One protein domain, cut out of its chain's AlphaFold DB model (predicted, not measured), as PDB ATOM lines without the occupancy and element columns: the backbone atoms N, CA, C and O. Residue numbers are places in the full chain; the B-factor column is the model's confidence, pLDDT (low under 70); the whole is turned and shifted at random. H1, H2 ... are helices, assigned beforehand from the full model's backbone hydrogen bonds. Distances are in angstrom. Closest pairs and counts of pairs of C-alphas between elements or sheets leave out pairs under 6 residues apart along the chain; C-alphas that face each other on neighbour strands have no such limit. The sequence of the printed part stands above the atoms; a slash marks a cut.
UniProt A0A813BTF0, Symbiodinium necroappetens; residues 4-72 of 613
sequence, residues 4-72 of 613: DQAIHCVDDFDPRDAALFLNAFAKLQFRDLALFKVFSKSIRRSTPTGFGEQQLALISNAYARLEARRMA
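Overview. This is residues 4 to 72 of the 613 residues of a protein of Symbiodinium necroappetens (UniProt A0A813BTF0). Three helices make a small triangular bundle: H4, the longest, packs side by side on H2, and H3 makes the third corner more loosely, folding back from H2 as the second arm of a helical hairpin. The short helix H1 packs on residues 34 to 39 of H3, away from H4. The printed part has 69 residues with four named helices, H1, H2, H3 and H4 in chain order, and no named strand; the class is all helix. It is compact, with a radius of gyration of the C-alphas of 11.3 A, and spans 34 by 27 by 17 A.

Along the chain. H4 is residues 53 to 70, 25.1 A long, from C-alpha 53 at (180.808, 132.912, 170.330) to C-alpha 70 at (176.598, 131.187, 195.041). H2 is residues 15 to 27, 18.2 A long. H3 is residues 33 to 45, 18.5 A long. H1 is residues 4 to 8, 6.7 A long, beginning with C-alpha 4 at (183.711, 151.210, 191.007).

Arrangement. H4 and H2 touch, and their closest C-alphas, those of Ala 62 and Asn 23, are 4.8 A apart. They run the same way at a shallow tilt of 30 degrees. H2 and H3, a helical hairpin, only just touch, with 3 pairs of C-alphas within 8 A; the closest are those of Leu 22 and Phe 36, 7.4 A apart. They run opposite ways at a shallow tilt of 23 degrees. H3 and H4 are near each other, their closest C-alphas 8.1 A apart. H1 touches H3 with the closest C-alphas, those of Ile 7 and Leu 35, 5.7 A apart. H1 is apart from H2 and H4. In H1, H2, H3 and H4 every O i to N i+4 pair is within hydrogen-bond range.

Size, cuts and confidence. The C-alphas farthest apart, those of Thr 49 and Ala 72, are 34.0 A apart. The printed part has no cut. The link from H2 to H3 is tight, and those from H1 to H2 and from H3 to H4 are short. The mean pLDDT of the printed part is 77.4, and residues 28 to 33, 47 to 49 and 66 to 72 are under 70.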
ATOM      1  N   ASP A   4     184.566 150.015 190.997       73.44
ATOM      2  CA  ASP A   4     183.711 151.210 191.007       73.44
ATOM      3  C   ASP A   4     183.908 152.086 189.761       73.44
ATOM      4  O   ASP A   4     182.944 152.535 189.145       73.44
ATOM      5  N   GLN A   5     185.154 152.263 189.309       78.19
ATOM      6  CA  GLN A   5     185.446 152.990 188.065       78.19
ATOM      7  C   GLN A   5     184.845 152.281 186.846       78.19
ATOM      8  O   GLN A   5     184.277 152.932 185.977       78.19
ATOM      9  N   ALA A   6     184.922 150.948 186.819       78.50
ATOM     10  CA  ALA A   6     184.376 150.123 185.744       78.50
ATOM     11  C   ALA A   6     182.847 150.213 185.635       78.50
ATOM     12  O   ALA A   6     182.294 150.140 184.540       78.50
ATOM     13  N   ILE A   7     182.157 150.355 186.772       83.31
ATOM     14  CA  ILE A   7     180.699 150.526 186.825       83.31
ATOM     15  C   ILE A   7     180.283 151.835 186.143       83.31
ATOM     16  O   ILE A   7     179.266 151.863 185.451       83.31
ATOM     17  N   HIS A   8     181.068 152.903 186.314       83.69
ATOM     18  CA  HIS A   8     180.759 154.227 185.771       83.69
ATOM     19  C   HIS A   8     181.012 154.370 184.265       83.69
ATOM     20  O   HIS A   8     180.365 155.208 183.641       83.69
ATOM     21  N   CYS A   9     181.890 153.555 183.679       86.75
ATOM     22  CA  CYS A   9     182.199 153.566 182.244       86.75
ATOM     23  C   CYS A   9     181.758 152.284 181.516       86.75
ATOM     24  O   CYS A   9     182.312 151.935 180.479       86.75
ATOM     25  N   VAL A  10     180.769 151.552 182.045       84.06
ATOM     26  CA  VAL A  10     180.368 150.239 181.499       84.06
ATOM     27  C   VAL A  10     179.951 150.287 180.025       84.06
ATOM     28  O   VAL A  10     180.191 149.331 179.295       84.06
ATOM     29  N   ASP A  11     179.345 151.390 179.587       83.75
ATOM     30  CA  ASP A  11     178.862 151.552 178.213       83.75
ATOM     31  C   ASP A  11     179.992 151.925 177.230       83.75
ATOM     32  O   ASP A  11     179.794 151.845 176.019       83.75
ATOM     33  N   ASP A  12     181.188 152.255 177.739       86.25
ATOM     34  CA  ASP A  12     182.390 152.529 176.938       86.25
ATOM     35  C   ASP A  12     183.160 151.244 176.584       86.25
ATOM     36  O   ASP A  12     184.103 151.272 175.791       86.25
ATOM     37  N   PHE A  13     182.782 150.104 177.173       85.38
ATOM     38  CA  PHE A  13     183.412 148.819 176.896       85.38
ATOM     39  C   PHE A  13     182.952 148.249 175.559       85.38
ATOM     40  O   PHE A  13     181.763 147.994 175.349       85.38
ATOM     41  N   ASP A  14     183.912 147.918 174.694       87.56
ATOM     42  CA  ASP A  14     183.604 147.078 173.547       87.56
ATOM     43  C   ASP A  14     183.277 145.628 173.989       87.56
ATOM     44  O   ASP A  14     183.661 145.188 175.084       87.56
ATOM     45  N   PRO A  15     182.560 144.843 173.164       86.00
ATOM     46  CA  PRO A  15     182.144 143.486 173.524       86.00
ATOM     47  C   PRO A  15     183.284 142.526 173.892       86.00
ATOM     48  O   PRO A  15     183.099 141.606 174.697       86.00
ATOM     49  N   ARG A  16     184.472 142.701 173.301       87.12
ATOM     50  CA  ARG A  16     185.642 141.863 173.575       87.12
ATOM     51  C   ARG A  16     186.251 142.235 174.919       87.12
ATOM     52  O   ARG A  16     186.526 141.338 175.720       87.12
ATOM     53  N   ASP A  17     186.420 143.524 175.167       87.44
ATOM     54  CA  ASP A  17     186.981 144.046 176.402       87.44
ATOM     55  C   ASP A  17     186.061 143.750 177.584       87.44
ATOM     56  O   ASP A  17     186.539 143.286 178.617       87.44
ATOM     57  N   ALA A  18     184.738 143.869 177.418       87.19
ATOM     58  CA  ALA A  18     183.766 143.489 178.445       87.19
ATOM     59  C   ALA A  18     183.887 142.003 178.827       87.19
ATOM     60  O   ALA A  18     183.923 141.650 180.009       87.19
ATOM     61  N   ALA A  19     183.990 141.116 177.832       87.50
ATOM     62  CA  ALA A  19     184.106 139.677 178.056       87.50
ATOM     63  C   ALA A  19     185.434 139.289 178.730       87.50
ATOM     64  O   ALA A  19     185.452 138.466 179.652       87.50
ATOM     65  N   LEU A  20     186.548 139.888 178.297       88.44
ATOM     66  CA  LEU A  20     187.862 139.673 178.905       88.44
ATOM     67  C   LEU A  20     187.918 140.228 180.328       88.44
ATOM     68  O   LEU A  20     188.436 139.550 181.214       88.44
ATOM     69  N   PHE A  21     187.342 141.405 180.554       87.19
ATOM     70  CA  PHE A  21     187.286 142.066 181.851       87.19
ATOM     71  C   PHE A  21     186.487 141.245 182.870       87.19
ATOM     72  O   PHE A  21     187.021 140.892 183.923       87.19
ATOM     73  N   LEU A  22     185.260 140.828 182.534       86.75
ATOM     74  CA  LEU A  22     184.436 139.982 183.408       86.75
ATOM     75  C   LEU A  22     185.102 138.636 183.708       86.75
ATOM     76  O   LEU A  22     185.112 138.182 184.854       86.75
ATOM     77  N   ASN A  23     185.706 137.998 182.704       86.56
ATOM     78  CA  ASN A  23     186.403 136.730 182.894       86.56
ATOM     79  C   ASN A  23     187.697 136.888 183.711       86.56
ATOM     80  O   ASN A  23     188.029 136.001 184.496       86.56
ATOM     81  N   ALA A  24     188.418 138.004 183.571       81.38
ATOM     82  CA  ALA A  24     189.584 138.321 184.393       81.38
ATOM     83  C   ALA A  24     189.181 138.548 185.856       81.38
ATOM     84  O   ALA A  24     189.761 137.923 186.740       81.38
ATOM     85  N   PHE A  25     188.137 139.341 186.116       77.12
ATOM     86  CA  PHE A  25     187.603 139.556 187.465       77.12
ATOM     87  C   PHE A  25     187.112 138.253 188.106       77.12
ATOM     88  O   PHE A  25     187.465 137.956 189.250       77.12
ATOM     89  N   ALA A  26     186.395 137.415 187.351       77.94
ATOM     90  CA  ALA A  26     185.967 136.097 187.815       77.94
ATOM     91  C   ALA A  26     187.152 135.142 188.075       77.94
ATOM     92  O   ALA A  26     187.124 134.362 189.029       77.94
ATOM     93  N   LYS A  27     188.221 135.187 187.262       75.94
ATOM     94  CA  LYS A  27     189.457 134.402 187.475       75.94
ATOM     95  C   LYS A  27     190.253 134.871 188.690       75.94
ATOM     96  O   LYS A  27     190.776 134.030 189.416       75.94
ATOM     97  N   LEU A  28     190.307 136.182 188.912       69.81
ATOM     98  CA  LEU A  28     190.931 136.824 190.071       69.81
ATOM     99  C   LEU A  28     190.072 136.734 191.339       69.81
ATOM    100  O   LEU A  28     190.485 137.207 192.391       69.81
ATOM    101  N   GLN A  29     188.911 136.077 191.255       62.09
ATOM    102  CA  GLN A  29     188.024 135.787 192.378       62.09
ATOM    103  C   GLN A  29     187.373 137.022 193.026       62.09
ATOM    104  O   GLN A  29     186.870 136.914 194.143       62.09
ATOM    105  N   PHE A  30     187.316 138.162 192.333       64.31
ATOM    106  CA  PHE A  30     186.634 139.363 192.824       64.31
ATOM    107  C   PHE A  30     185.107 139.224 192.703       64.31
ATOM    108  O   PHE A  30     184.584 138.946 191.623       64.31
ATOM    109  N   ARG A  31     184.385 139.424 193.817       62.34
ATOM    110  CA  ARG A  31     182.919 139.278 193.930       62.34
ATOM    111  C   ARG A  31     182.195 140.630 193.965       62.34
ATOM    112  O   ARG A  31     181.421 140.895 194.879       62.34
ATOM    113  N   ASP A  32     182.412 141.487 192.972       69.69
ATOM    114  CA  ASP A  32     181.610 142.709 192.862       69.69
ATOM    115  C   ASP A  32     180.272 142.412 192.158       69.69
ATOM    116  O   ASP A  32     180.128 142.468 190.937       69.69
ATOM    117  N   LEU A  33     179.267 142.026 192.945       69.19
ATOM    118  CA  LEU A  33     177.919 141.732 192.447       69.19
ATOM    119  C   LEU A  33     177.257 142.939 191.768       69.19
ATOM    120  O   LEU A  33     176.405 142.739 190.898       69.19
ATOM    121  N   ALA A  34     177.608 144.166 192.159       75.81
ATOM    122  CA  ALA A  34     177.095 145.369 191.520       75.81
ATOM    123  C   ALA A  34     177.694 145.505 190.117       75.81
ATOM    124  O   ALA A  34     176.935 145.636 189.156       75.81
ATOM    125  N   LEU A  35     179.009 145.319 189.985       82.50
ATOM    126  CA  LEU A  35     179.721 145.275 188.709       82.50
ATOM    127  C   LEU A  35     179.100 144.255 187.748       82.50
ATOM    128  O   LEU A  35     178.651 144.619 186.662       82.50
ATOM    129  N   PHE A  36     178.988 142.987 188.158       82.12
ATOM    130  CA  PHE A  36     178.427 141.938 187.298       82.12
ATOM    131  C   PHE A  36     176.948 142.186 186.956       82.12
ATOM    132  O   PHE A  36     176.510 141.837 185.860       82.12
ATOM    133  N   LYS A  37     176.157 142.811 187.839       82.12
ATOM    134  CA  LYS A  37     174.774 143.211 187.520       82.12
ATOM    135  C   LYS A  37     174.732 144.347 186.502       82.12
ATOM    136  O   LYS A  37     173.918 144.288 185.582       82.12
ATOM    137  N   VAL A  38     175.575 145.363 186.653       85.94
ATOM    138  CA  VAL A  38     175.646 146.520 185.750       85.94
ATOM    139  C   VAL A  38     176.100 146.083 184.357       85.94
ATOM    140  O   VAL A  38     175.386 146.333 183.387       85.94
ATOM    141  N   PHE A  39     177.172 145.293 184.265       86.94
ATOM    142  CA  PHE A  39     177.611 144.680 183.009       86.94
ATOM    143  C   PHE A  39     176.534 143.774 182.398       86.94
ATOM    144  O   PHE A  39     176.295 143.852 181.199       86.94
ATOM    145  N   SER A  40     175.795 142.987 183.198       84.56
ATOM    146  CA  SER A  40     174.693 142.162 182.662       84.56
ATOM    147  C   SER A  40     173.613 143.001 181.976       84.56
ATOM    148  O   SER A  40     173.042 142.587 180.967       84.56
ATOM    149  N   LYS A  41     173.325 144.192 182.522       84.75
ATOM    150  CA  LYS A  41     172.332 145.112 181.967       84.75
ATOM    151  C   LYS A  41     172.857 145.765 180.695       84.75
ATOM    152  O   LYS A  41     172.094 145.845 179.739       84.75
ATOM    153  N   SER A  42     174.121 146.192 180.676       84.88
ATOM    154  CA  SER A  42     174.741 146.789 179.486       84.88
ATOM    155  C   SER A  42     174.847 145.768 178.341       84.88
ATOM    156  O   SER A  42     174.347 146.015 177.246       84.88
ATOM    157  N   ILE A  43     175.300 144.538 178.621       84.25
ATOM    158  CA  ILE A  43     175.348 143.439 177.639       84.25
ATOM    159  C   ILE A  43     173.953 143.140 177.069       84.25
ATOM    160  O   ILE A  43     173.803 142.982 175.863       84.25
ATOM    161  N   ARG A  44     172.896 143.127 177.894       80.69
ATOM    162  CA  ARG A  44     171.513 142.932 177.408       80.69
ATOM    163  C   ARG A  44     170.990 144.078 176.537       80.69
ATOM    164  O   ARG A  44     170.049 143.859 175.780       80.69
ATOM    165  N   ARG A  45     171.533 145.289 176.687       80.94
ATOM    166  CA  ARG A  45     171.180 146.462 175.869       80.94
ATOM    167  C   ARG A  45     171.938 146.493 174.544       80.94
ATOM    168  O   ARG A  45     171.464 147.122 173.604       80.94
ATOM    169  N   SER A  46     173.092 145.833 174.472       74.56
ATOM    170  CA  SER A  46     173.880 145.723 173.245       74.56
ATOM    171  C   SER A  46     173.174 144.863 172.184       74.56
ATOM    172  O   SER A  46     172.385 143.969 172.501       74.56
ATOM    173  N   THR A  47     173.423 145.145 170.905       63.75
ATOM    174  CA  THR A  47     172.809 144.409 169.794       63.75
ATOM    175  C   THR A  47     173.294 142.950 169.747       63.75
ATOM    176  O   THR A  47     174.474 142.690 169.992       63.75
ATOM    177  N   PRO A  48     172.436 141.980 169.358       58.59
ATOM    178  CA  PRO A  48     172.777 140.549 169.337       58.59
ATOM    179  C   PRO A  48     173.998 140.174 168.482       58.59
ATOM    180  O   PRO A  48     174.541 139.087 168.630       58.59
ATOM    181  N   THR A  49     174.429 141.057 167.578       63.62
ATOM    182  CA  THR A  49     175.564 140.859 166.669       63.62
ATOM    183  C   THR A  49     176.911 141.318 167.239       63.62
ATOM    184  O   THR A  49     177.937 141.056 166.619       63.62
ATOM    185  N   GLY A  50     176.936 142.004 168.390       70.19
ATOM    186  CA  GLY A  50     178.168 142.548 168.977       70.19
ATOM    187  C   GLY A  50     179.029 141.520 169.720       70.19
ATOM    188  O   GLY A  50     180.247 141.661 169.773       70.19
ATOM    189  N   PHE A  51     178.420 140.466 170.269       80.62
ATOM    190  CA  PHE A  51     179.114 139.439 171.052       80.62
ATOM    191  C   PHE A  51     179.247 138.143 170.247       80.62
ATOM    192  O   PHE A  51     178.275 137.416 170.059       80.62
ATOM    193  N   GLY A  52     180.465 137.845 169.788       82.38
ATOM    194  CA  GLY A  52     180.782 136.573 169.138       82.38
ATOM    195  C   GLY A  52     180.783 135.387 170.110       82.38
ATOM    196  O   GLY A  52     180.771 135.551 171.333       82.38
ATOM    197  N   GLU A  53     180.844 134.170 169.564       83.12
ATOM    198  CA  GLU A  53     180.808 132.912 170.330       83.12
ATOM    199  C   GLU A  53     181.868 132.857 171.440       83.12
ATOM    200  O   GLU A  53     181.595 132.419 172.557       83.12
ATOM    201  N   GLN A  54     183.074 133.365 171.167       84.88
ATOM    202  CA  GLN A  54     184.163 133.392 172.140       84.88
ATOM    203  C   GLN A  54     183.870 134.340 173.310       84.88
ATOM    204  O   GLN A  54     184.123 133.995 174.464       84.88
ATOM    205  N   GLN A  55     183.333 135.530 173.037       89.25
ATOM    206  CA  GLN A  55     182.971 136.506 174.064       89.25
ATOM    207  C   GLN A  55     181.830 135.972 174.932       89.25
ATOM    208  O   GLN A  55     181.912 136.046 176.158       89.25
ATOM    209  N   LEU A  56     180.815 135.360 174.316       83.62
ATOM    210  CA  LEU A  56     179.718 134.716 175.033       83.62
ATOM    211  C   LEU A  56     180.218 133.569 175.916       83.62
ATOM    212  O   LEU A  56     179.850 133.518 177.084       83.62
ATOM    213  N   ALA A  57     181.127 132.717 175.432       83.88
ATOM    214  CA  ALA A  57     181.718 131.647 176.240       83.88
ATOM    215  C   ALA A  57     182.507 132.183 177.451       83.88
ATOM    216  O   ALA A  57     182.412 131.635 178.550       83.88
ATOM    217  N   LEU A  58     183.264 133.273 177.276       86.81
ATOM    218  CA  LEU A  58     184.001 133.928 178.363       86.81
ATOM    219  C   LEU A  58     183.058 134.531 179.409       86.81
ATOM    220  O   LEU A  58     183.294 134.367 180.606       86.81
ATOM    221  N   ILE A  59     181.983 135.181 178.962       85.62
ATOM    222  CA  ILE A  59     180.949 135.754 179.827       85.62
ATOM    223  C   ILE A  59     180.205 134.640 180.567       85.62
ATOM    224  O   ILE A  59     180.104 134.684 181.791       85.62
ATOM    225  N   SER A  60     179.754 133.598 179.867       79.38
ATOM    226  CA  SER A  60     179.100 132.430 180.464       79.38
ATOM    227  C   SER A  60     179.995 131.740 181.489       79.38
ATOM    228  O   SER A  60     179.526 131.431 182.578       79.38
ATOM    229  N   ASN A  61     181.291 131.565 181.211       81.56
ATOM    230  CA  ASN A  61     182.245 131.037 182.188       81.56
ATOM    231  C   ASN A  61     182.408 131.972 183.402       81.56
ATOM    232  O   ASN A  61     182.510 131.497 184.532       81.56
ATOM    233  N   ALA A  62     182.408 133.293 183.199       84.56
ATOM    234  CA  ALA A  62     182.483 134.262 184.290       84.56
ATOM    235  C   ALA A  62     181.242 134.199 185.204       84.56
ATOM    236  O   ALA A  62     181.392 134.117 186.424       84.56
ATOM    237  N   TYR A  63     180.031 134.156 184.633       79.62
ATOM    238  CA  TYR A  63     178.782 134.022 185.396       79.62
ATOM    239  C   TYR A  63     178.618 132.634 186.023       79.62
ATOM    240  O   TYR A  63     178.247 132.556 187.189       79.62
ATOM    241  N   ALA A  64     178.972 131.552 185.326       72.25
ATOM    242  CA  ALA A  64     178.933 130.197 185.879       72.25
ATOM    243  C   ALA A  64     179.880 130.044 187.078       72.25
ATOM    244  O   ALA A  64     179.525 129.420 188.071       72.25
ATOM    245  N   ARG A  65     181.064 130.674 187.045       71.44
ATOM    246  CA  ARG A  65     181.972 130.740 188.206       71.44
ATOM    247  C   ARG A  65     181.379 131.524 189.376       71.44
ATOM    248  O   ARG A  65     181.666 131.199 190.526       71.44
ATOM    249  N   LEU A  66     180.580 132.549 189.094       68.62
ATOM    250  CA  LEU A  66     179.908 133.363 190.104       68.62
ATOM    251  C   LEU A  66     178.707 132.619 190.716       68.62
ATOM    252  O   LEU A  66     178.503 132.675 191.924       68.62
ATOM    253  N   GLU A  67     177.961 131.866 189.906       58.53
ATOM    254  CA  GLU A  67     176.783 131.090 190.307       58.53
ATOM    255  C   GLU A  67     177.145 129.764 190.996       58.53
ATOM    256  O   GLU A  67     176.585 129.468 192.047       58.53
ATOM    257  N   ALA A  68     178.165 129.034 190.526       54.44
ATOM    258  CA  ALA A  68     178.710 127.857 191.217       54.44
ATOM    259  C   ALA A  68     179.224 128.196 192.627       54.44
ATOM    260  O   ALA A  68     179.112 127.392 193.547       54.44
ATOM    261  N   ARG A  69     179.731 129.418 192.823       55.12
ATOM    262  CA  ARG A  69     180.117 129.942 194.142       55.12
ATOM    263  C   ARG A  69     178.940 130.415 194.983       55.12
ATOM    264  O   ARG A  69     179.016 130.368 196.199       55.12
ATOM    265  N   ARG A  70     177.853 130.860 194.353       50.69
ATOM    266  CA  ARG A  70     176.598 131.187 195.041       50.69
ATOM    267  C   ARG A  70     175.857 129.924 195.497       50.69
ATOM    268  O   ARG A  70     175.133 129.976 196.482       50.69
ATOM    269  N   MET A  71     176.054 128.810 194.787       41.47
ATOM    270  CA  MET A  71     175.580 127.471 195.153       41.47
ATOM    271  C   MET A  71     176.471 126.757 196.176       41.47
ATOM    272  O   MET A  71     176.016 125.789 196.777       41.47
ATOM    273  N   ALA A  72     177.693 127.238 196.421       50.50
ATOM    274  CA  ALA A  72     178.534 126.796 197.532       50.50
ATOM    275  C   ALA A  72     178.012 127.371 198.865       50.50
ATOM    276  O   ALA A  72     178.697 128.096 199.573       50.50
TER     277      ALA A  72